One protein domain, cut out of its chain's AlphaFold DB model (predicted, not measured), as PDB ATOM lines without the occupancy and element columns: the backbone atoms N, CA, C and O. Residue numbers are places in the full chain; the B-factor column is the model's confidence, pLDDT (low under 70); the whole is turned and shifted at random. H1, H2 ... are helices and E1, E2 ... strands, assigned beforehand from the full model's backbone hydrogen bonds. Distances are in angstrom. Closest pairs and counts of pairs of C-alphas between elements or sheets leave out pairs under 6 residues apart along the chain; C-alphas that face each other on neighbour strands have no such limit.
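Overview. This is residues 44 to 213 of the 477 residues of the protein "PEP-CTERM sorting domain-containing protein" of Planctomycetes bacterium (UniProt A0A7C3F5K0). This is a sandwich of two twisted sheets of five strands, face to face with their strands slightly crossed; the small helix H2 covers part of the far face of one sheet, and the smaller H1 lies beyond the end of E4, in the loop to E5. The sheets run E8 - E7 - E6 - E2 - E10 and E1 - E9 - E3 - E4 - E5, both all antiparallel. The printed part has 170 residues, under half of them in named elements, along the chain E1 E2 E3 E4 H1 E5 E6 E7 E8 E9 E10 H2; the class is mostly strand. The whole is compact, with a radius of gyration of the C-alphas of 14.6 A, and spans 43 by 32 by 31 A.

Along the chain. Find C-alpha 135 at (23.325, 38.031, 64.430); from there E6, residues 135 to 144, runs 27.9 A. In the same sheet look for E2, residues 68 to 77, 28.9 A; E10, residues 197 to 205, 22.6 A, which bends by 56 degrees at residue 201; E7, residues 156 to 161, 17.0 A; and E8, residues 173 to 175. In the other sheet, E1, residues 55 to 64, starts at C-alpha 55 (14.015, 54.359, 77.745), bends by 76 degrees at residue 61 and measures 22.8 A. The same sheet also holds E9, residues 183 to 191, 23.6 A, the neighbour of E1; then, strand beside strand, E3, residues 87 to 92, 15.7 A; E4, residues 99 to 103; and E5, residues 114 to 117. H1 is residues 105 to 108, and H2, residues 208 to 212, ends at C-alpha 212 (19.692, 29.941, 79.122).

Arrangement. Start at E6 and E2, where N 71 and O 141 are 2.9 A apart, within hydrogen-bond range. On E6's other side is E7, with N 160 and O 140 at 2.8 A; E6, E7 and E8 form a meander, each strand the antiparallel neighbour of the one before. The sandwich's facing parts are 9.3 A centre to centre, their best planes 32 degrees apart. Across it, the closest C-alphas of E5 and E7, Val 116 and Leu 159, are 6.6 A apart. In the second sheet, E3 and E4 are a hairpin, with N 90 and O 100 at 2.9 A. H2 is on the first sheet, over E2, at a height over the sheet of 6.7 A; its one O i to N i+4 pair is within hydrogen-bond range, and H1 is too short for such a pair. H1 is only just not on the second sheet, with 4 pairs of C-alphas within 10 A.

Size, cuts and confidence. The two farthest C-alphas, those of Thr 79 and Gly 149, are 44.0 A apart. The printed part has no cut. The links E5 to E6, E6 to E7 and E7 to E8 are long. Mean pLDDT of the printed part is 83.1; look for values under 70 at, among others, residues 78 to 81, 131 to 135 and 169 to 175.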
ATOM      1  N   LEU A  44      11.386  34.240  87.475       93.94
ATOM      2  CA  LEU A  44      10.820  35.404  88.162       93.94
ATOM      3  C   LEU A  44       9.937  36.242  87.230       93.94
ATOM      4  O   LEU A  44       8.925  36.783  87.670       93.94
ATOM      5  N   TYR A  45      10.320  36.354  85.954       96.25
ATOM      6  CA  TYR A  45       9.615  37.165  84.964       96.25
ATOM      7  C   TYR A  45       9.951  36.729  83.535       96.25
ATOM      8  O   TYR A  45      11.093  36.375  83.257       96.25
ATOM      9  N   GLN A  46       8.978  36.784  82.626       95.06
ATOM     10  CA  GLN A  46       9.157  36.437  81.214       95.06
ATOM     11  C   GLN A  46       8.235  37.316  80.349       95.06
ATOM     12  O   GLN A  46       7.071  36.964  80.140       95.06
ATOM     13  N   PRO A  47       8.688  38.510  79.918       94.38
ATOM     14  CA  PRO A  47       7.894  39.374  79.054       94.38
ATOM     15  C   PRO A  47       7.855  38.844  77.613       94.38
ATOM     16  O   PRO A  47       8.660  38.003  77.218       94.38
ATOM     17  N   ALA A  48       6.936  39.378  76.807       89.12
ATOM     18  CA  ALA A  48       6.947  39.166  75.360       89.12
ATOM     19  C   ALA A  48       8.183  39.813  74.706       89.12
ATOM     20  O   ALA A  48       8.764  40.742  75.276       89.12
ATOM     21  N   ASP A  49       8.519  39.371  73.489       89.25
ATOM     22  CA  ASP A  49       9.578  39.945  72.649       89.25
ATOM     23  C   ASP A  49       9.513  41.479  72.622       89.25
ATOM     24  O   ASP A  49       8.452  42.086  72.450       89.25
ATOM     25  N   GLN A  50      10.667  42.119  72.800       93.38
ATOM     26  CA  GLN A  50      10.789  43.566  72.882       93.38
ATOM     27  C   GLN A  50      11.600  44.104  71.716       93.38
ATOM     28  O   GLN A  50      12.784  43.807  71.592       93.38
ATOM     29  N   GLN A  51      11.014  45.007  70.935       90.88
ATOM     30  CA  GLN A  51      11.832  45.958  70.190       90.88
ATOM     31  C   GLN A  51      12.540  46.879  71.195       90.88
ATOM     32  O   GLN A  51      11.891  47.441  72.094       90.88
ATOM     33  N   ILE A  52      13.855  47.030  71.064       91.62
ATOM     34  CA  ILE A  52      14.661  47.853  71.967       91.62
ATOM     35  C   ILE A  52      14.695  49.284  71.442       91.62
ATOM     36  O   ILE A  52      15.455  49.621  70.541       91.62
ATOM     37  N   THR A  53      13.819  50.122  71.999       90.94
ATOM     38  CA  THR A  53      13.644  51.533  71.636       90.94
ATOM     39  C   THR A  53      13.329  52.376  72.869       90.94
ATOM     40  O   THR A  53      12.675  51.904  73.803       90.94
ATOM     41  N   GLY A  54      13.774  53.639  72.860       89.94
ATOM     42  CA  GLY A  54      13.526  54.602  73.941       89.94
ATOM     43  C   GLY A  54      14.104  54.163  75.288       89.94
ATOM     44  O   GLY A  54      14.925  53.259  75.341       89.94
ATOM     45  N   ASN A  55      13.690  54.798  76.384       92.88
ATOM     46  CA  ASN A  55      14.015  54.359  77.745       92.88
ATOM     47  C   ASN A  55      12.720  54.185  78.541       92.88
ATOM     48  O   ASN A  55      12.009  55.163  78.771       92.88
ATOM     49  N   SER A  56      12.395  52.953  78.927       93.19
ATOM     50  CA  SER A  56      11.116  52.637  79.569       93.19
ATOM     51  C   SER A  56      11.157  51.311  80.321       93.19
ATOM     52  O   SER A  56      11.828  50.374  79.885       93.19
ATOM     53  N   THR A  57      10.356  51.188  81.376       94.94
ATOM     54  CA  THR A  57      10.077  49.904  82.033       94.94
ATOM     55  C   THR A  57       9.301  48.979  81.086       94.94
ATOM     56  O   THR A  57       8.307  49.394  80.494       94.94
ATOM     57  N   ILE A  58       9.744  47.727  80.945       95.94
ATOM     58  CA  ILE A  58       9.029  46.663  80.220       95.94
ATOM     59  C   ILE A  58       7.895  46.125  81.096       95.94
ATOM     60  O   ILE A  58       6.782  45.921  80.620       95.94
ATOM     61  N   GLY A  59       8.173  45.891  82.380       94.56
ATOM     62  CA  GLY A  59       7.163  45.532  83.372       94.56
ATOM     63  C   GLY A  59       7.755  45.208  84.741       94.56
ATOM     64  O   GLY A  59       8.972  45.233  84.935       94.56
ATOM     65  N   SER A  60       6.869  44.911  85.686       94.94
ATOM     66  CA  SER A  60       7.202  44.603  87.080       94.94
ATOM     67  C   SER A  60       6.845  43.157  87.420       94.94
ATOM     68  O   SER A  60       5.934  42.573  86.835       94.94
ATOM     69  N   PHE A  61       7.546  42.595  88.396       94.62
ATOM     70  CA  PHE A  61       7.352  41.247  88.917       94.62
ATOM     71  C   PHE A  61       7.512  41.226  90.442       94.62
ATOM     72  O   PHE A  61       7.852  42.229  91.069       94.62
ATOM     73  N   THR A  62       7.220  40.083  91.063       93.94
ATOM     74  CA  THR A  62       7.353  39.925  92.515       93.94
ATOM     75  C   THR A  62       8.787  40.203  92.951       93.94
ATOM     76  O   THR A  62       9.714  39.544  92.483       93.94
ATOM     77  N   ALA A  63       8.947  41.146  93.880       93.69
ATOM     78  CA  ALA A  63      10.238  41.541  94.422       93.69
ATOM     79  C   ALA A  63      11.063  40.330  94.890       93.69
ATOM     80  O   ALA A  63      10.594  39.497  95.674       93.69
ATOM     81  N   TYR A  64      12.305  40.249  94.421       93.38
ATOM     82  CA  TYR A  64      13.229  39.162  94.701       93.38
ATOM     83  C   TYR A  64      14.489  39.684  95.389       93.38
ATOM     84  O   TYR A  64      15.141  40.601  94.902       93.38
ATOM     85  N   SER A  65      14.847  39.075  96.520       93.25
ATOM     86  CA  SER A  65      15.973  39.501  97.363       93.25
ATOM     87  C   SER A  65      17.054  38.426  97.532       93.25
ATOM     88  O   SER A  65      17.884  38.527  98.442       93.25
ATOM     89  N   GLY A  66      17.007  37.349  96.740       91.62
ATOM     90  CA  GLY A  66      17.983  36.259  96.821       91.62
ATOM     91  C   GLY A  66      19.364  36.672  96.312       91.62
ATOM     92  O   GLY A  66      19.544  37.764  95.792       91.62
ATOM     93  N   ASP A  67      20.364  35.811  96.445       91.62
ATOM     94  CA  ASP A  67      21.756  36.230  96.216       91.62
ATOM     95  C   ASP A  67      22.164  36.292  94.739       91.62
ATOM     96  O   ASP A  67      23.209  36.853  94.415       91.62
ATOM     97  N   ARG A  68      21.358  35.713  93.843       91.12
ATOM     98  CA  ARG A  68      21.638  35.634  92.407       91.12
ATOM     99  C   ARG A  68      20.382  35.874  91.585       91.12
ATOM    100  O   ARG A  68      19.364  35.230  91.829       91.12
ATOM    101  N   VAL A  69      20.488  36.746  90.589       92.62
ATOM    102  CA  VAL A  69      19.459  36.983  89.571       92.62
ATOM    103  C   VAL A  69      20.111  36.860  88.209       92.62
ATOM    104  O   VAL A  69      21.075  37.560  87.911       92.62
ATOM    105  N   TYR A  70      19.583  35.966  87.387       93.44
ATOM    106  CA  TYR A  70      19.996  35.804  86.006       93.44
ATOM    107  C   TYR A  70      19.006  36.494  85.078       93.44
ATOM    108  O   TYR A  70      17.804  36.528  85.348       93.44
ATOM    109  N   ILE A  71      19.512  36.977  83.953       95.19
ATOM    110  CA  ILE A  71      18.702  37.391  82.814       95.19
ATOM    111  C   ILE A  71      19.203  36.686  81.567       95.19
ATOM    112  O   ILE A  71      20.407  36.580  81.368       95.19
ATOM    113  N   GLY A  72      18.295  36.196  80.740       94.06
ATOM    114  CA  GLY A  72      18.620  35.635  79.441       94.06
ATOM    115  C   GLY A  72      17.751  36.245  78.367       94.06
ATOM    116  O   GLY A  72      16.580  36.514  78.616       94.06
ATOM    117  N   PHE A  73      18.316  36.487  77.193       93.62
ATOM    118  CA  PHE A  73      17.578  36.963  76.030       93.62
ATOM    119  C   PHE A  73      18.350  36.664  74.749       93.62
ATOM    120  O   PHE A  73      19.569  36.487  74.746       93.62
ATOM    121  N   THR A  74      17.611  36.598  73.657       88.12
ATOM    122  CA  THR A  74      18.119  36.373  72.313       88.12
ATOM    123  C   THR A  74      18.062  37.692  71.554       88.12
ATOM    124  O   THR A  74      17.008  38.317  71.473       88.12
ATOM    125  N   MET A  75      19.187  38.146  71.020       86.56
ATOM    126  CA  MET A  75      19.269  39.351  70.207       86.56
ATOM    127  C   MET A  75      19.078  39.005  68.739       86.56
ATOM    128  O   MET A  75      19.876  38.254  68.194       86.56
ATOM    129  N   ASP A  76      18.075  39.605  68.107       79.75
ATOM    130  CA  ASP A  76      17.778  39.444  66.686       79.75
ATOM    131  C   ASP A  76      18.013  40.771  65.949       79.75
ATOM    132  O   ASP A  76      17.290  41.759  66.149       79.75
ATOM    133  N   TRP A  77      19.075  40.786  65.142       73.50
ATOM    134  CA  TRP A  77      19.491  41.905  64.297       73.50
ATOM    135  C   TRP A  77      19.192  41.588  62.830       73.50
ATOM    136  O   TRP A  77      19.823  40.713  62.237       73.50
ATOM    137  N   ALA A  78      18.258  42.333  62.232       53.56
ATOM    138  CA  ALA A  78      17.775  42.054  60.881       53.56
ATOM    139  C   ALA A  78      18.810  42.389  59.783       53.56
ATOM    140  O   ALA A  78      19.059  41.552  58.919       53.56
ATOM    141  N   THR A  79      19.419  43.586  59.821       51.00
ATOM    142  CA  THR A  79      20.460  44.098  58.895       51.00
ATOM    143  C   THR A  79      21.104  45.365  59.482       51.00
ATOM    144  O   THR A  79      20.380  46.121  60.121       51.00
ATOM    145  N   GLY A  80      22.389  45.642  59.225       56.72
ATOM    146  CA  GLY A  80      23.068  46.874  59.675       56.72
ATOM    147  C   GLY A  80      24.501  46.631  60.159       56.72
ATOM    148  O   GLY A  80      25.078  45.579  59.884       56.72
ATOM    149  N   SER A  81      25.061  47.592  60.889       64.06
ATOM    150  CA  SER A  81      26.326  47.482  61.631       64.06
ATOM    151  C   SER A  81      26.129  48.156  62.980       64.06
ATOM    152  O   SER A  81      25.556  49.242  62.985       64.06
ATOM    153  N   VAL A  82      26.635  47.599  64.087       73.12
ATOM    154  CA  VAL A  82      26.606  48.344  65.356       73.12
ATOM    155  C   VAL A  82      27.417  49.620  65.174       73.12
ATOM    156  O   VAL A  82      28.616  49.571  64.910       73.12
ATOM    157  N   GLY A  83      26.740  50.762  65.236       72.44
ATOM    158  CA  GLY A  83      27.395  52.054  65.109       72.44
ATOM    159  C   GLY A  83      28.167  52.437  66.372       72.44
ATOM    160  O   GLY A  83      27.919  51.936  67.474       72.44
ATOM    161  N   ASN A  84      29.053  53.423  66.222       80.88
ATOM    162  CA  ASN A  84      29.810  53.981  67.339       80.88
ATOM    163  C   ASN A  84      28.881  54.460  68.460       80.88
ATOM    164  O   ASN A  84      28.059  55.358  68.258       80.88
ATOM    165  N   ASN A  85      29.088  53.921  69.663       81.75
ATOM    166  CA  ASN A  85      28.347  54.289  70.866       81.75
ATOM    167  C   ASN A  85      26.822  54.080  70.762       81.75
ATOM    168  O   ASN A  85      26.050  54.753  71.452       81.75
ATOM    169  N   GLU A  86      26.370  53.163  69.905       86.50
ATOM    170  CA  GLU A  86      24.971  52.746  69.877       86.50
ATOM    171  C   GLU A  86      24.635  51.884  71.092       86.50
ATOM    172  O   GLU A  86      25.360  50.950  71.422       86.50
ATOM    173  N   PHE A  87      23.518  52.186  71.751       88.25
ATOM    174  CA  PHE A  87      23.049  51.487  72.942       88.25
ATOM    175  C   PHE A  87      21.791  50.679  72.642       88.25
ATOM    176  O   PHE A  87      20.792  51.256  72.215       88.25
ATOM    177  N   TYR A  88      21.802  49.395  73.006       91.75
ATOM    178  CA  TYR A  88      20.614  48.538  73.085       91.75
ATOM    179  C   TYR A  88      20.743  47.625  74.304       91.75
ATOM    180  O   TYR A  88      21.525  46.676  74.297       91.75
ATOM    181  N   VAL A  89      20.017  47.925  75.379       93.31
ATOM    182  CA  VAL A  89      20.225  47.262  76.671       93.31
ATOM    183  C   VAL A  89      18.937  46.987  77.433       93.31
ATOM    184  O   VAL A  89      17.925  47.669  77.253       93.31
ATOM    185  N   LEU A  90      19.020  46.025  78.348       95.19
ATOM    186  CA  LEU A  90      18.071  45.822  79.436       95.19
ATOM    187  C   LEU A  90      18.666  46.336  80.747       95.19
ATOM    188  O   LEU A  90      19.880  46.284  80.941       95.19
ATOM    189  N   TRP A  91      17.811  46.813  81.642       93.00
ATOM    190  CA  TRP A  91      18.174  47.268  82.984       93.00
ATOM    191  C   TRP A  91      17.163  46.780  84.018       93.00
ATOM    192  O   TRP A  91      16.033  46.433  83.668       93.00
ATOM    193  N   PHE A  92      17.566  46.750  85.284       91.06
ATOM    194  CA  PHE A  92      16.695  46.392  86.400       91.06
ATOM    195  C   PHE A  92      16.316  47.622  87.223       91.06
ATOM    196  O   PHE A  92      17.125  48.530  87.384       91.06
ATOM    197  N   ASP A  93      15.082  47.623  87.735       88.31
ATOM    198  CA  ASP A  93      14.557  48.639  88.657       88.31
ATOM    199  C   ASP A  93      14.839  50.089  88.250       88.31
ATOM    200  O   ASP A  93      14.813  50.429  87.080       88.31
ATOM    201  N   SER A  94      14.951  51.023  89.183       68.38
ATOM    202  CA  SER A  94      14.867  52.445  88.845       68.38
ATOM    203  C   SER A  94      16.132  53.030  88.213       68.38
ATOM    204  O   SER A  94      16.112  54.200  87.828       68.38
ATOM    205  N   ASP A  95      17.222  52.264  88.125       74.62
ATOM    206  CA  ASP A  95      18.505  52.765  87.643       74.62
ATOM    207  C   ASP A  95      18.865  52.207  86.254       74.62
ATOM    208  O   ASP A  95      19.518  51.167  86.137       74.62
ATOM    209  N   PRO A  96      18.541  52.930  85.162       75.81
ATOM    210  CA  PRO A  96      18.898  52.516  83.810       75.81
ATOM    211  C   PRO A  96      20.408  52.557  83.547       75.81
ATOM    212  O   PRO A  96      20.838  52.254  82.430       75.81
ATOM    213  N   SER A  97      21.228  52.986  84.513       75.25
ATOM    214  CA  SER A  97      22.683  52.924  84.430       75.25
ATOM    215  C   SER A  97      23.236  51.527  84.749       75.25
ATOM    216  O   SER A  97      24.255  51.171  84.149       75.25
ATOM    217  N   GLN A  98      22.491  50.697  85.494       83.31
ATOM    218  CA  GLN A  98      22.731  49.258  85.663       83.31
ATOM    219  C   GLN A  98      22.147  48.496  84.475       83.31
ATOM    220  O   GLN A  98      20.936  48.307  84.384       83.31
ATOM    221  N   ASN A  99      22.978  48.097  83.515       89.38
ATOM    222  CA  ASN A  99      22.480  47.531  82.268       89.38
ATOM    223  C   ASN A  99      23.378  46.457  81.658       89.38
ATOM    224  O   ASN A  99      24.570  46.352  81.938       89.38
ATOM    225  N   ILE A 100      22.748  45.660  80.803       92.00
ATOM    226  CA  ILE A 100      23.344  44.573  80.036       92.00
ATOM    227  C   ILE A 100      22.833  44.624  78.599       92.00
ATOM    228  O   ILE A 100      21.643  44.842  78.363       92.00
ATOM    229  N   GLY A 101      23.718  44.395  77.637       91.31
ATOM    230  CA  GLY A 101      23.348  44.313  76.228       91.31
ATOM    231  C   GLY A 101      24.489  44.755  75.335       91.31
ATOM    232  O   GLY A 101      25.622  44.317  75.528       91.31
ATOM    233  N   VAL A 102      24.176  45.621  74.373       89.50
ATOM    234  CA  VAL A 102      25.130  46.159  73.407       89.50
ATOM    235  C   VAL A 102      25.392  47.639  73.649       89.50
ATOM    236  O   VAL A 102      24.462  48.431  73.834       89.50
ATOM    237  N   LYS A 103      26.678  47.982  73.631       88.38
ATOM    238  CA  LYS A 103      27.215  49.327  73.501       88.38
ATOM    239  C   LYS A 103      28.326  49.293  72.458       88.38
ATOM    240  O   LYS A 103      29.414  48.795  72.740       88.38
ATOM    241  N   GLY A 104      28.025  49.817  71.276       83.25
ATOM    242  CA  GLY A 104      28.893  49.712  70.109       83.25
ATOM    243  C   GLY A 104      30.292  50.273  70.323       83.25
ATOM    244  O   GLY A 104      30.452  51.386  70.847       83.25
ATOM    245  N   ASN A 105      31.289  49.512  69.867       75.25
ATOM    246  CA  ASN A 105      32.681  49.937  69.729       75.25
ATOM    247  C   ASN A 105      33.325  50.442  71.029       75.25
ATOM    248  O   ASN A 105      34.050  51.436  71.006       75.25
ATOM    249  N   GLU A 106      33.061  49.818  72.176       78.94
ATOM    250  CA  GLU A 106      33.603  50.252  73.477       78.94
ATOM    251  C   GLU A 106      33.424  51.755  73.766       78.94
ATOM    252  O   GLU A 106      34.362  52.410  74.215       78.94
ATOM    253  N   ASP A 107      32.240  52.322  73.489       76.00
ATOM    254  CA  ASP A 107      31.980  53.777  73.596       76.00
ATOM    255  C   ASP A 107      32.611  54.627  72.470       76.00
ATOM    256  O   ASP A 107      32.770  55.839  72.610       76.00
ATOM    257  N   GLY A 108      32.930  54.008  71.327       71.00
ATOM    258  CA  GLY A 108      33.299  54.682  70.077       71.00
ATOM    259  C   GLY A 108      34.764  54.572  69.634       71.00
ATOM    260  O   GLY A 108      35.118  55.190  68.632       71.00
ATOM    261  N   SER A 109      35.620  53.819  70.333       67.94
ATOM    262  CA  SER A 109      37.041  53.652  69.960       67.94
ATOM    263  C   SER A 109      37.557  52.209  69.918       67.94
ATOM    264  O   SER A 109      38.712  51.999  69.553       67.94
ATOM    265  N   GLY A 110      36.746  51.227  70.310       73.12
ATOM    266  CA  GLY A 110      37.101  49.807  70.331       73.12
ATOM    267  C   GLY A 110      36.309  48.961  69.335       73.12
ATOM    268  O   GLY A 110      35.583  49.469  68.484       73.12
ATOM    269  N   THR A 111      36.453  47.646  69.457       71.94
ATOM    270  CA  THR A 111      35.805  46.648  68.582       71.94
ATOM    271  C   THR A 111      34.869  45.718  69.353       71.94
ATOM    272  O   THR A 111      34.369  44.749  68.803       71.94
ATOM    273  N   LYS A 112      34.671  45.949  70.655       77.62
ATOM    274  CA  LYS A 112      33.777  45.136  71.483       77.62
ATOM    275  C   LYS A 112      32.420  45.804  71.602       77.62
ATOM    276  O   LYS A 112      32.342  46.992  71.913       77.62
ATOM    277  N   ASP A 113      31.373  45.001  71.453       83.75
ATOM    278  CA  ASP A 113      30.005  45.517  71.411       83.75
ATOM    279  C   ASP A 113      29.154  45.064  72.586       83.75
ATOM    280  O   ASP A 113      28.293  45.813  73.034       83.75
ATOM    281  N   PHE A 114      29.366  43.862  73.122       87.50
ATOM    282  CA  PHE A 114      28.585  43.412  74.272       87.50
ATOM    283  C   PHE A 114      29.213  43.882  75.568       87.50
ATOM    284  O   PHE A 114      30.431  43.835  75.732       87.50
ATOM    285  N   PHE A 115      28.383  44.278  76.524       88.94
ATOM    286  CA  PHE A 115      28.875  44.781  77.793       88.94
ATOM    287  C   PHE A 115      27.875  44.587  78.930       88.94
ATOM    288  O   PHE A 115      26.673  44.376  78.733       88.94
ATOM    289  N   VAL A 116      28.413  44.693  80.140       89.31
ATOM    290  CA  VAL A 116      27.659  44.913  81.370       89.31
ATOM    291  C   VAL A 116      28.171  46.167  82.045       89.31
ATOM    292  O   VAL A 116      29.363  46.476  82.009       89.31
ATOM    293  N   ARG A 117      27.266  46.887  82.687       85.00
ATOM    294  CA  ARG A 117      27.579  48.118  83.393       85.00
ATOM    295  C   ARG A 117      26.757  48.212  84.653       85.00
ATOM    296  O   ARG A 117      25.581  47.856  84.653       85.00
ATOM    297  N   HIS A 118      27.380  48.709  85.711       79.19
ATOM    298  CA  HIS A 118      26.690  48.956  86.963       79.19
ATOM    299  C   HIS A 118      26.281  50.427  87.091       79.19
ATOM    300  O   HIS A 118      25.160  50.711  87.472       79.19
ATOM    301  N   GLN A 119      27.118  51.381  86.702       77.69
ATOM    302  CA  GLN A 119      26.754  52.800  86.759       77.69
ATOM    303  C   GLN A 119      27.318  53.586  85.587       77.69
ATOM    304  O   GLN A 119      28.285  53.185  84.952       77.69
ATOM    305  N   SER A 120      26.756  54.757  85.286       71.56
ATOM    306  CA  SER A 120      27.181  55.535  84.114       71.56
ATOM    307  C   SER A 120      28.662  55.939  84.131       71.56
ATOM    308  O   SER A 120      29.225  56.169  83.067       71.56
ATOM    309  N   SER A 121      29.275  56.037  85.313       70.88
ATOM    310  CA  SER A 121      30.656  56.488  85.529       70.88
ATOM    311  C   SER A 121      31.716  55.385  85.465       70.88
ATOM    312  O   SER A 121      32.898  55.714  85.424       70.88
ATOM    313  N   ASP A 122      31.342  54.102  85.461       71.50
ATOM    314  CA  ASP A 122      32.309  52.993  85.522       71.50
ATOM    315  C   ASP A 122      32.825  52.538  84.138       71.50
ATOM    316  O   ASP A 122      33.691  51.671  84.059       71.50
ATOM    317  N   GLY A 123      32.298  53.108  83.046       75.69
ATOM    318  CA  GLY A 123      32.655  52.767  81.662       75.69
ATOM    319  C   GLY A 123      32.107  51.424  81.147       75.69
ATOM    320  O   GLY A 123      31.996  51.257  79.931       75.69
ATOM    321  N   GLY A 124      31.677  50.528  82.039       82.94
ATOM    322  CA  GLY A 124      31.268  49.152  81.752       82.94
ATOM    323  C   GLY A 124      32.434  48.171  81.555       82.94
ATOM    324  O   GLY A 124      33.584  48.556  81.357       82.94
ATOM    325  N   ALA A 125      32.123  46.875  81.592       83.25
ATOM    326  CA  ALA A 125      33.018  45.790  81.192       83.25
ATOM    327  C   ALA A 125      32.506  45.140  79.903       83.25
ATOM    328  O   ALA A 125      31.331  44.776  79.821       83.25
ATOM    329  N   TYR A 126      33.393  44.972  78.922       84.50
ATOM    330  CA  TYR A 126      33.042  44.564  77.560       84.50
ATOM    331  C   TYR A 126      33.501  43.148  77.238       84.50
ATOM    332  O   TYR A 126      34.663  42.821  77.450       84.50
ATOM    333  N   TRP A 127      32.615  42.354  76.643       80.56
ATOM    334  CA  TRP A 127      32.904  41.036  76.078       80.56
ATOM    335  C   TRP A 127      33.888  41.138  74.901       80.56
ATOM    336  O   TRP A 127      33.751  42.067  74.117       80.56
ATOM    337  N   PRO A 128      34.851  40.216  74.700       70.38
ATOM    338  CA  PRO A 128      35.944  40.425  73.757       70.38
ATOM    339  C   PRO A 128      35.508  40.207  72.304       70.38
ATOM    340  O   PRO A 128      36.201  40.642  71.392       70.38
ATOM    341  N   GLN A 129      34.374  39.532  72.091       68.31
ATOM    342  CA  GLN A 129      33.811  39.268  70.776       68.31
ATOM    343  C   GLN A 129      33.000  40.475  70.286       68.31
ATOM    344  O   GLN A 129      32.107  40.956  70.990       68.31
ATOM    345  N   GLU A 130      33.282  40.907  69.059       71.50
ATOM    346  CA  GLU A 130      32.487  41.873  68.293       71.50
ATOM    347  C   GLU A 130      31.139  41.269  67.862       71.50
ATOM    348  O   GLU A 130      31.019  40.057  67.639       71.50
ATOM    349  N   LEU A 131      30.105  42.097  67.714       69.75
ATOM    350  CA  LEU A 131      28.829  41.658  67.165       69.75
ATOM    351  C   LEU A 131      28.951  41.477  65.643       69.75
ATOM    352  O   LEU A 131      28.900  42.431  64.875       69.75
ATOM    353  N   THR A 132      29.025  40.233  65.172       63.09
ATOM    354  CA  THR A 132      28.962  39.939  63.726       63.09
ATOM    355  C   THR A 132      27.510  39.891  63.244       63.09
ATOM    356  O   THR A 132      26.745  39.087  63.763       63.09
ATOM    357  N   ILE A 133      27.116  40.716  62.267       55.38
ATOM    358  CA  ILE A 133      25.735  40.815  61.739       55.38
ATOM    359  C   ILE A 133      25.637  40.133  60.350       55.38
ATOM    360  O   ILE A 133      26.569  40.280  59.558       55.38
ATOM    361  N   PRO A 134      24.537  39.421  60.003       48.78
ATOM    362  CA  PRO A 134      23.329  39.189  60.801       48.78
ATOM    363  C   PRO A 134      23.625  38.325  62.023       48.78
ATOM    364  O   PRO A 134      24.358  37.342  61.931       48.78
ATOM    365  N   ASN A 135      23.059  38.709  63.170       61.12
ATOM    366  CA  ASN A 135      23.325  38.031  64.430       61.12
ATOM    367  C   ASN A 135      22.039  37.578  65.110       61.12
ATOM    368  O   ASN A 135      21.109  38.365  65.278       61.12
ATOM    369  N   ASN A 136      22.059  36.326  65.553       70.69
ATOM    370  CA  ASN A 136      21.120  35.764  66.504       70.69
ATOM    371  C   ASN A 136      21.904  35.374  67.769       70.69
ATOM    372  O   ASN A 136      22.233  34.204  67.958       70.69
ATOM    373  N   SER A 137      22.310  36.357  68.576       79.06
ATOM    374  CA  SER A 137      23.184  36.112  69.734       79.06
ATOM    375  C   SER A 137      22.378  35.848  70.994       79.06
ATOM    376  O   SER A 137      21.514  36.646  71.356       79.06
ATOM    377  N   ARG A 138      22.705  34.781  71.727       87.19
ATOM    378  CA  ARG A 138      22.160  34.565  73.072       87.19
ATOM    379  C   ARG A 138      23.036  35.231  74.105       87.19
ATOM    380  O   ARG A 138      24.229  34.953  74.186       87.19
ATOM    381  N   VAL A 139      22.417  36.052  74.936       90.19
ATOM    382  CA  VAL A 139      23.067  36.720  76.055       90.19
ATOM    383  C   VAL A 139      22.505  36.162  77.353       90.19
ATOM    384  O   VAL A 139      21.290  36.048  77.511       90.19
ATOM    385  N   VAL A 140      23.396  35.825  78.284       91.69
ATOM    386  CA  VAL A 140      23.049  35.536  79.677       91.69
ATOM    387  C   VAL A 140      23.819  36.501  80.573       91.69
ATOM    388  O   VAL A 140      25.029  36.652  80.438       91.69
ATOM    389  N   GLY A 141      23.120  37.156  81.492       91.69
ATOM    390  CA  GLY A 141      23.689  38.006  82.533       91.69
ATOM    391  C   GLY A 141      23.431  37.451  83.926       91.69
ATOM    392  O   GLY A 141      22.439  36.754  84.137       91.69
ATOM    393  N   LEU A 142      24.293  37.792  84.884       90.50
ATOM    394  CA  LEU A 142      24.110  37.471  86.304       90.50
ATOM    395  C   LEU A 142      24.432  38.679  87.186       90.50
ATOM    396  O   LEU A 142      25.554  39.175  87.148       90.50
ATOM    397  N   LEU A 143      23.476  39.066  88.032       90.06
ATOM    398  CA  LEU A 143      23.687  39.898  89.214       90.06
ATOM    399  C   LEU A 143      23.907  38.981  90.414       90.06
ATOM    400  O   LEU A 143      23.036  38.177  90.750       90.06
ATOM    401  N   GLU A 144      25.044  39.114  91.084       88.75
ATOM    402  CA  GLU A 144      25.387  38.336  92.272       88.75
ATOM    403  C   GLU A 144      25.753  39.243  93.450       88.75
ATOM    404  O   GLU A 144      26.395  40.284  93.291       88.75
ATOM    405  N   LYS A 145      25.366  38.814  94.653       88.56
ATOM    406  CA  LYS A 145      25.844  39.368  95.921       88.56
ATOM    407  C   LYS A 145      27.103  38.619  96.359       88.56
ATOM    408  O   LYS A 145      27.071  37.401  96.525       88.56
ATOM    409  N   THR A 146      28.208  39.322  96.606       87.62
ATOM    410  CA  THR A 146      29.420  38.700  97.175       87.62
ATOM    411  C   THR A 146      29.215  38.209  98.600       87.62
ATOM    412  O   THR A 146      29.880  37.269  99.032       87.62
ATOM    413  N   VAL A 147      28.306  38.857  99.328       87.44
ATOM    414  CA  VAL A 147      27.875  38.475 100.668       87.44
ATOM    415  C   VAL A 147      26.399  38.113 100.585       87.44
ATOM    416  O   VAL A 147      25.582  38.936 100.186       87.44
ATOM    417  N   SER A 148      26.051  36.886 100.965       89.25
ATOM    418  CA  SER A 148      24.661  36.429 100.979       89.25
ATOM    419  C   SER A 148      23.791  37.227 101.954       89.25
ATOM    420  O   SER A 148      24.212  37.526 103.074       89.25
ATOM    421  N   GLY A 149      22.546  37.508 101.565       87.38
ATOM    422  CA  GLY A 149      21.539  38.109 102.442       87.38
ATOM    423  C   GLY A 149      20.634  39.135 101.761       87.38
ATOM    424  O   GLY A 149      21.037  39.875 100.867       87.38
ATOM    425  N   ALA A 150      19.390  39.235 102.240       87.25
ATOM    426  CA  ALA A 150      18.376  40.118 101.655       87.25
ATOM    427  C   ALA A 150      18.772  41.606 101.671       87.25
ATOM    428  O   ALA A 150      18.456  42.316 100.726       87.25
ATOM    429  N   GLY A 151      19.496  42.063 102.699       87.94
ATOM    430  CA  GLY A 151      19.980  43.446 102.802       87.94
ATOM    431  C   GLY A 151      21.329  43.713 102.129       87.94
ATOM    432  O   GLY A 151      21.825  44.831 102.205       87.94
ATOM    433  N   GLN A 152      21.950  42.698 101.521       90.56
ATOM    434  CA  GLN A 152      23.223  42.857 100.820       90.56
ATOM    435  C   GLN A 152      22.977  43.309  99.374       90.56
ATOM    436  O   GLN A 152      22.010  42.840  98.761       90.56
ATOM    437  N   PRO A 153      23.808  44.212  98.828       88.38
ATOM    438  CA  PRO A 153      23.661  44.689  97.459       88.38
ATOM    439  C   PRO A 153      24.149  43.643  96.452       88.38
ATOM    440  O   PRO A 153      25.132  42.940  96.707       88.38
ATOM    441  N   TYR A 154      23.507  43.576  95.285       87.12
ATOM    442  CA  TYR A 154      24.117  42.946  94.119       87.12
ATOM    443  C   TYR A 154      25.322  43.778  93.715       87.12
ATOM    444  O   TYR A 154      25.205  44.968  93.430       87.12
ATOM    445  N   ASN A 155      26.491  43.161  93.750       84.75
ATOM    446  CA  ASN A 155      27.754  43.850  93.554       84.75
ATOM    447  C   ASN A 155      28.724  43.088  92.673       84.75
ATOM    448  O   ASN A 155      29.910  43.396  92.652       84.75
ATOM    449  N   ARG A 156      28.235  42.089  91.944       84.94
ATOM    450  CA  ARG A 156      28.944  41.503  90.821       84.94
ATOM    451  C   ARG A 156      28.020  41.372  89.639       84.94
ATOM    452  O   ARG A 156      26.948  40.784  89.766       84.94
ATOM    453  N   TYR A 157      28.474  41.888  88.507       86.25
ATOM    454  CA  TYR A 157      27.777  41.746  87.240       86.25
ATOM    455  C   TYR A 157      28.589  40.895  86.282       86.25
ATOM    456  O   TYR A 157      29.736  41.234  85.998       86.25
ATOM    457  N   TYR A 158      27.985  39.822  85.784       85.81
ATOM    458  CA  TYR A 158      28.613  38.901  84.852       85.81
ATOM    459  C   TYR A 158      27.843  38.795  83.544       85.81
ATOM    460  O   TYR A 158      26.631  39.010  83.507       85.81
ATOM    461  N   LEU A 159      28.568  38.418  82.494       87.38
ATOM    462  CA  LEU A 159      28.073  38.286  81.132       87.38
ATOM    463  C   LEU A 159      28.598  36.994  80.506       87.38
ATOM    464  O   LEU A 159      29.767  36.652  80.683       87.38
ATOM    465  N   TRP A 160      27.739  36.342  79.730       85.69
ATOM    466  CA  TRP A 160      28.074  35.310  78.756       85.69
ATOM    467  C   TRP A 160      27.372  35.628  77.441       85.69
ATOM    468  O   TRP A 160      26.179  35.942  77.433       85.69
ATOM    469  N   VAL A 161      28.095  35.496  76.331       83.88
ATOM    470  CA  VAL A 161      27.541  35.620  74.979       83.88
ATOM    471  C   VAL A 161      27.750  34.308  74.237       83.88
ATOM    472  O   VAL A 161      28.828  33.721  74.297       83.88
ATOM    473  N   ASN A 162      26.693  33.836  73.579       78.50
ATOM    474  CA  ASN A 162      26.603  32.547  72.894       78.50
ATOM    475  C   ASN A 162      27.124  31.363  73.727       78.50
ATOM    476  O   ASN A 162      27.951  30.583  73.248       78.50
ATOM    477  N   PRO A 163      26.648  31.196  74.976       73.94
ATOM    478  CA  PRO A 163      27.054  30.065  75.794       73.94
ATOM    479  C   PRO A 163      26.729  28.725  75.121       73.94
ATOM    480  O   PRO A 163      25.631  28.514  74.602       73.94
ATOM    481  N   THR A 164      27.683  27.798  75.185       65.94
ATOM    482  CA  THR A 164      27.606  26.462  74.564       65.94
ATOM    483  C   THR A 164      27.257  25.349  75.554       65.94
ATOM    484  O   THR A 164      27.039  24.210  75.149       65.94
ATOM    485  N   SER A 165      27.190  25.665  76.852       66.62
ATOM    486  CA  SER A 165      26.900  24.705  77.919       66.62
ATOM    487  C   SER A 165      25.644  25.093  78.704       66.62
ATOM    488  O   SER A 165      25.499  26.268  79.060       66.62
ATOM    489  N   PRO A 166      24.779  24.115  79.057       62.47
ATOM    490  CA  PRO A 166      23.670  24.315  79.986       62.47
ATOM    491  C   PRO A 166      24.112  24.387  81.452       62.47
ATOM    492  O   PRO A 166      23.342  24.819  82.311       62.47
ATOM    493  N   THR A 167      25.345  23.982  81.767       66.38
ATOM    494  CA  THR A 167      25.944  24.229  83.082       66.38
ATOM    495  C   THR A 167      26.586  25.606  83.089       66.38
ATOM    496  O   THR A 167      27.273  25.952  82.134       66.38
ATOM    497  N   CYS A 168      26.363  26.377  84.160       71.38
ATOM    498  CA  CYS A 168      26.902  27.730  84.324       71.38
ATOM    499  C   CYS A 168      28.435  27.702  84.196       71.38
ATOM    500  O   CYS A 168      29.099  27.250  85.136       71.38
ATOM    501  N   PRO A 169      29.009  28.145  83.065       67.62
ATOM    502  CA  PRO A 169      30.450  28.161  82.904       67.62
ATOM    503  C   PRO A 169      31.039  29.334  83.703       67.62
ATOM    504  O   PRO A 169      30.298  30.240  84.106       67.62
ATOM    505  N   PRO A 170      32.359  29.357  83.951       65.25
ATOM    506  CA  PRO A 170      33.008  30.534  84.512       65.25
ATOM    507  C   PRO A 170      32.667  31.782  83.681       65.25
ATOM    508  O   PRO A 170      32.661  31.711  82.450       65.25
ATOM    509  N   PRO A 171      32.327  32.909  84.318       68.38
ATOM    510  CA  PRO A 171      32.084  34.150  83.602       68.38
ATOM    511  C   PRO A 171      33.395  34.754  83.111       68.38
ATOM    512  O   PRO A 171      34.422  34.636  83.777       68.38
ATOM    513  N   VAL A 172      33.342  35.454  81.980       58.03
ATOM    514  CA  VAL A 172      34.533  36.093  81.393       58.03
ATOM    515  C   VAL A 172      34.675  37.559  81.845       58.03
ATOM    516  O   VAL A 172      35.765  38.113  81.781       58.03
ATOM    517  N   TYR A 173      33.622  38.181  82.398       66.62
ATOM    518  CA  TYR A 173      33.633  39.589  82.840       66.62
ATOM    519  C   TYR A 173      32.948  39.763  84.181       66.62
ATOM    520  O   TYR A 173      31.885  39.189  84.386       66.62
ATOM    521  N   ALA A 174      33.541  40.564  85.068       67.75
ATOM    522  CA  ALA A 174      32.995  40.889  86.381       67.75
ATOM    523  C   ALA A 174      33.253  42.364  86.727       67.75
ATOM    524  O   ALA A 174      34.399  42.808  86.687       67.75
ATOM    525  N   VAL A 175      32.215  43.100  87.129       69.38
ATOM    526  CA  VAL A 175      32.328  44.463  87.696       69.38
ATOM    527  C   VAL A 175      31.932  44.423  89.169       69.38
ATOM    528  O   VAL A 175      30.945  43.768  89.489       69.38
ATOM    529  N   ASN A 176      32.688  45.084  90.058       72.12
ATOM    530  CA  ASN A 176      32.464  45.041  91.510       72.12
ATOM    531  C   ASN A 176      32.174  46.421  92.119       72.12
ATOM    532  O   ASN A 176      33.101  47.186  92.384       72.12
ATOM    533  N   THR A 177      30.896  46.726  92.350       66.44
ATOM    534  CA  THR A 177      30.380  48.012  92.870       66.44
ATOM    535  C   THR A 177      29.012  47.808  93.548       66.44
ATOM    536  O   THR A 177      28.384  46.784  93.337       66.44
ATOM    537  N   ALA A 178      28.529  48.719  94.403       73.25
ATOM    538  CA  ALA A 178      27.290  48.511  95.177       73.25
ATOM    539  C   ALA A 178      26.005  48.778  94.365       73.25
ATOM    540  O   ALA A 178      25.804  49.911  93.944       73.25
ATOM    541  N   GLY A 179      25.125  47.785  94.191       78.00
ATOM    542  CA  GLY A 179      23.827  47.916  93.508       78.00
ATOM    543  C   GLY A 179      22.598  47.712  94.389       78.00
ATOM    544  O   GLY A 179      22.664  47.822  95.616       78.00
ATOM    545  N   ASP A 180      21.467  47.415  93.747       85.88
ATOM    546  CA  ASP A 180      20.197  47.184  94.435       85.88
ATOM    547  C   ASP A 180      20.278  45.980  95.383       85.88
ATOM    548  O   ASP A 180      21.077  45.059  95.207       85.88
ATOM    549  N   THR A 181      19.452  45.969  96.427       89.69
ATOM    550  CA  THR A 181      19.360  44.830  97.362       89.69
ATOM    551  C   THR A 181      18.209  43.884  97.016       89.69
ATOM    552  O   THR A 181      18.208  42.713  97.420       89.69
ATOM    553  N   VAL A 182      17.251  44.381  96.233       91.19
ATOM    554  CA  VAL A 182      16.019  43.720  95.803       91.19
ATOM    555  C   VAL A 182      15.773  44.100  94.349       91.19
ATOM    556  O   VAL A 182      15.943  45.265  94.020       91.19
ATOM    557  N   ILE A 183      15.364  43.135  93.522       91.56
ATOM    558  CA  ILE A 183      14.978  43.366  92.125       91.56
ATOM    559  C   ILE A 183      13.472  43.145  91.951       91.56
ATOM    560  O   ILE A 183      12.955  42.123  92.408       91.56
ATOM    561  N   SER A 184      12.762  44.056  91.280       94.50
ATOM    562  CA  SER A 184      11.298  43.968  91.104       94.50
ATOM    563  C   SER A 184      10.759  44.346  89.722       94.50
ATOM    564  O   SER A 184       9.560  44.224  89.463       94.50
ATOM    565  N   SER A 185      11.602  44.814  88.812       95.12
ATOM    566  CA  SER A 185      11.179  45.233  87.484       95.12
ATOM    567  C   SER A 185      12.311  45.170  86.475       95.12
ATOM    568  O   SER A 185      13.490  45.199  86.822       95.12
ATOM    569  N   LEU A 186      11.919  45.061  85.209       96.31
ATOM    570  CA  LEU A 186      12.814  45.041  84.066       96.31
ATOM    571  C   LEU A 186      12.459  46.206  83.148       96.31
ATOM    572  O   LEU A 186      11.285  46.428  82.842       96.31
ATOM    573  N   GLY A 187      13.466  46.914  82.664       95.69
ATOM    574  CA  GLY A 187      13.333  47.956  81.662       95.69
ATOM    575  C   GLY A 187      14.270  47.766  80.486       95.69
ATOM    576  O   GLY A 187      15.105  46.862  80.454       95.69
ATOM    577  N   LYS A 188      14.085  48.624  79.488       94.88
ATOM    578  CA  LYS A 188      14.889  48.677  78.272       94.88
ATOM    579  C   LYS A 188      15.380  50.084  78.021       94.88
ATOM    580  O   LYS A 188      14.719  51.062  78.383       94.88
ATOM    581  N   ARG A 189      16.524  50.178  77.356       91.88
ATOM    582  CA  ARG A 189      17.046  51.437  76.852       91.88
ATOM    583  C   ARG A 189      17.677  51.253  75.477       91.88
ATOM    584  O   ARG A 189      18.504  50.368  75.295       91.88
ATOM    585  N   ALA A 190      17.335  52.151  74.563       90.94
ATOM    586  CA  ALA A 190      18.091  52.431  73.355       90.94
ATOM    587  C   ALA A 190      18.568  53.887  73.354       90.94
ATOM    588  O   ALA A 190      17.858  54.773  73.841       90.94
ATOM    589  N   ALA A 191      19.769  54.137  72.841       88.50
ATOM    590  CA  ALA A 191      20.286  55.487  72.621       88.50
ATOM    591  C   ALA A 191      21.303  55.496  71.476       88.50
ATOM    592  O   ALA A 191      21.919  54.472  71.193       88.50
ATOM    593  N   ASN A 192      21.480  56.662  70.845       85.88
ATOM    594  CA  ASN A 192      22.368  56.878  69.694       85.88
ATOM    595  C   ASN A 192      22.106  55.928  68.509       85.88
ATOM    596  O   ASN A 192      22.958  55.791  67.647       85.88
ATOM    597  N   ASN A 193      20.945  55.279  68.478       78.50
ATOM    598  CA  ASN A 193      20.645  54.129  67.642       78.50
ATOM    599  C   ASN A 193      20.105  54.526  66.263       78.50
ATOM    600  O   ASN A 193      19.176  55.330  66.180       78.50
ATOM    601  N   ASN A 194      20.615  53.889  65.207       73.50
ATOM    602  CA  ASN A 194      20.061  53.989  63.851       73.50
ATOM    603  C   ASN A 194      19.378  52.699  63.378       73.50
ATOM    604  O   ASN A 194      18.655  52.725  62.380       73.50
ATOM    605  N   ASP A 195      19.554  51.604  64.117       76.12
ATOM    606  CA  ASP A 195      19.064  50.283  63.744       76.12
ATOM    607  C   ASP A 195      17.860  49.832  64.580       76.12
ATOM    608  O   ASP A 195      17.503  50.384  65.630       76.12
ATOM    609  N   THR A 196      17.191  48.799  64.068       77.06
ATOM    610  CA  THR A 196      16.086  48.123  64.746       77.06
ATOM    611  C   THR A 196      16.545  46.773  65.266       77.06
ATOM    612  O   THR A 196      16.913  45.892  64.493       77.06
ATOM    613  N   VAL A 197      16.442  46.603  66.584       83.62
ATOM    614  CA  VAL A 197      16.857  45.391  67.292       83.62
ATOM    615  C   VAL A 197      15.699  44.848  68.112       83.62
ATOM    616  O   VAL A 197      15.012  45.604  68.809       83.62
ATOM    617  N   TYR A 198      15.516  43.531  68.064       86.88
ATOM    618  CA  TYR A 198      14.570  42.822  68.917       86.88
ATOM    619  C   TYR A 198      15.315  41.964  69.931       86.88
ATOM    620  O   TYR A 198      16.216  41.208  69.576       86.88
ATOM    621  N   PHE A 199      14.927  42.066  71.199       91.50
ATOM    622  CA  PHE A 199      15.304  41.107  72.228       91.50
ATOM    623  C   PHE A 199      14.131  40.159  72.435       91.50
ATOM    624  O   PHE A 199      13.028  40.574  72.796       91.50
ATOM    625  N   ARG A 200      14.381  38.885  72.173       88.31
ATOM    626  CA  ARG A 200      13.415  37.791  72.208       88.31
ATOM    627  C   ARG A 200      13.728  36.843  73.351       88.31
ATOM    628  O   ARG A 200      14.832  36.880  73.899       88.31
ATOM    629  N   ASP A 201      12.767  35.996  73.702       89.81
ATOM    630  CA  ASP A 201      12.947  34.948  74.720       89.81
ATOM    631  C   ASP A 201      13.547  35.496  76.028       89.81
ATOM    632  O   ASP A 201      14.457  34.895  76.621       89.81
ATOM    633  N   ILE A 202      13.095  36.692  76.417       94.69
ATOM    634  CA  ILE A 202      13.588  37.392  77.599       94.69
ATOM    635  C   ILE A 202      13.078  36.650  78.828       94.69
ATOM    636  O   ILE A 202      11.877  36.462  78.992       94.69
ATOM    637  N   VAL A 203      13.983  36.283  79.724       95.44
ATOM    638  CA  VAL A 203      13.666  35.589  80.969       95.44
ATOM    639  C   VAL A 203      14.520  36.144  82.101       95.44
ATOM    640  O   VAL A 203      15.730  36.298  81.967       95.44
ATOM    641  N   VAL A 204      13.890  36.442  83.233       96.06
ATOM    642  CA  VAL A 204      14.554  36.733  84.505       96.06
ATOM    643  C   VAL A 204      14.377  35.511  85.390       96.06
ATOM    644  O   VAL A 204      13.252  35.062  85.610       96.06
ATOM    645  N   ALA A 205      15.474  34.960  85.893       95.00
ATOM    646  CA  ALA A 205      15.493  33.668  86.562       95.00
ATOM    647  C   ALA A 205      16.430  33.658  87.774       95.00
ATOM    648  O   ALA A 205      17.262  34.539  87.965       95.00
ATOM    649  N   THR A 206      16.317  32.624  88.600       93.19
ATOM    650  CA  THR A 206      17.206  32.387  89.750       93.19
ATOM    651  C   THR A 206      18.276  31.335  89.457       93.19
ATOM    652  O   THR A 206      19.156  31.092  90.286       93.19
ATOM    653  N   THR A 207      18.243  30.730  88.265       88.38
ATOM    654  CA  THR A 207      19.238  29.754  87.815       88.38
ATOM    655  C   THR A 207      19.716  30.059  86.401       88.38
ATOM    656  O   THR A 207      18.963  30.565  85.570       88.38
ATOM    657  N   TYR A 208      20.969  29.699  86.126       85.94
ATOM    658  CA  TYR A 208      21.574  29.844  84.806       85.94
ATOM    659  C   TYR A 208      20.849  29.017  83.736       85.94
ATOM    660  O   TYR A 208      20.621  29.518  82.647       85.94
ATOM    661  N   ALA A 209      20.464  27.773  84.041       84.00
ATOM    662  CA  ALA A 209      19.824  26.887  83.064       84.00
ATOM    663  C   ALA A 209      18.481  27.448  82.567       84.00
ATOM    664  O   ALA A 209      18.166  27.361  81.388       84.00
ATOM    665  N   GLU A 210      17.723  28.081  83.458       89.81
ATOM    666  CA  GLU A 210      16.439  28.709  83.125       89.81
ATOM    667  C   GLU A 210      16.639  30.023  82.375       89.81
ATOM    668  O   GLU A 210      15.926  30.302  81.417       89.81
ATOM    669  N   ALA A 211      17.667  30.795  82.743       91.06
ATOM    670  CA  ALA A 211      18.065  31.959  81.963       91.06
ATOM    671  C   ALA A 211      18.590  31.578  80.573       91.06
ATOM    672  O   ALA A 211      18.358  32.297  79.610       91.06
ATOM    673  N   LEU A 212      19.268  30.444  80.423       86.62
ATOM    674  CA  LEU A 212      19.692  29.941  79.122       86.62
ATOM    675  C   LEU A 212      18.488  29.478  78.291       86.62
ATOM    676  O   LEU A 212      18.429  29.768  77.097       86.62
ATOM    677  N   GLY A 213      17.518  28.820  78.930       83.44
ATOM    678  CA  GLY A 213      16.345  28.240  78.283       83.44
ATOM    679  C   GLY A 213      16.703  27.046  77.396       83.44
ATOM    680  O   GLY A 213      17.758  26.429  77.538       83.44
TER     681      GLY A 213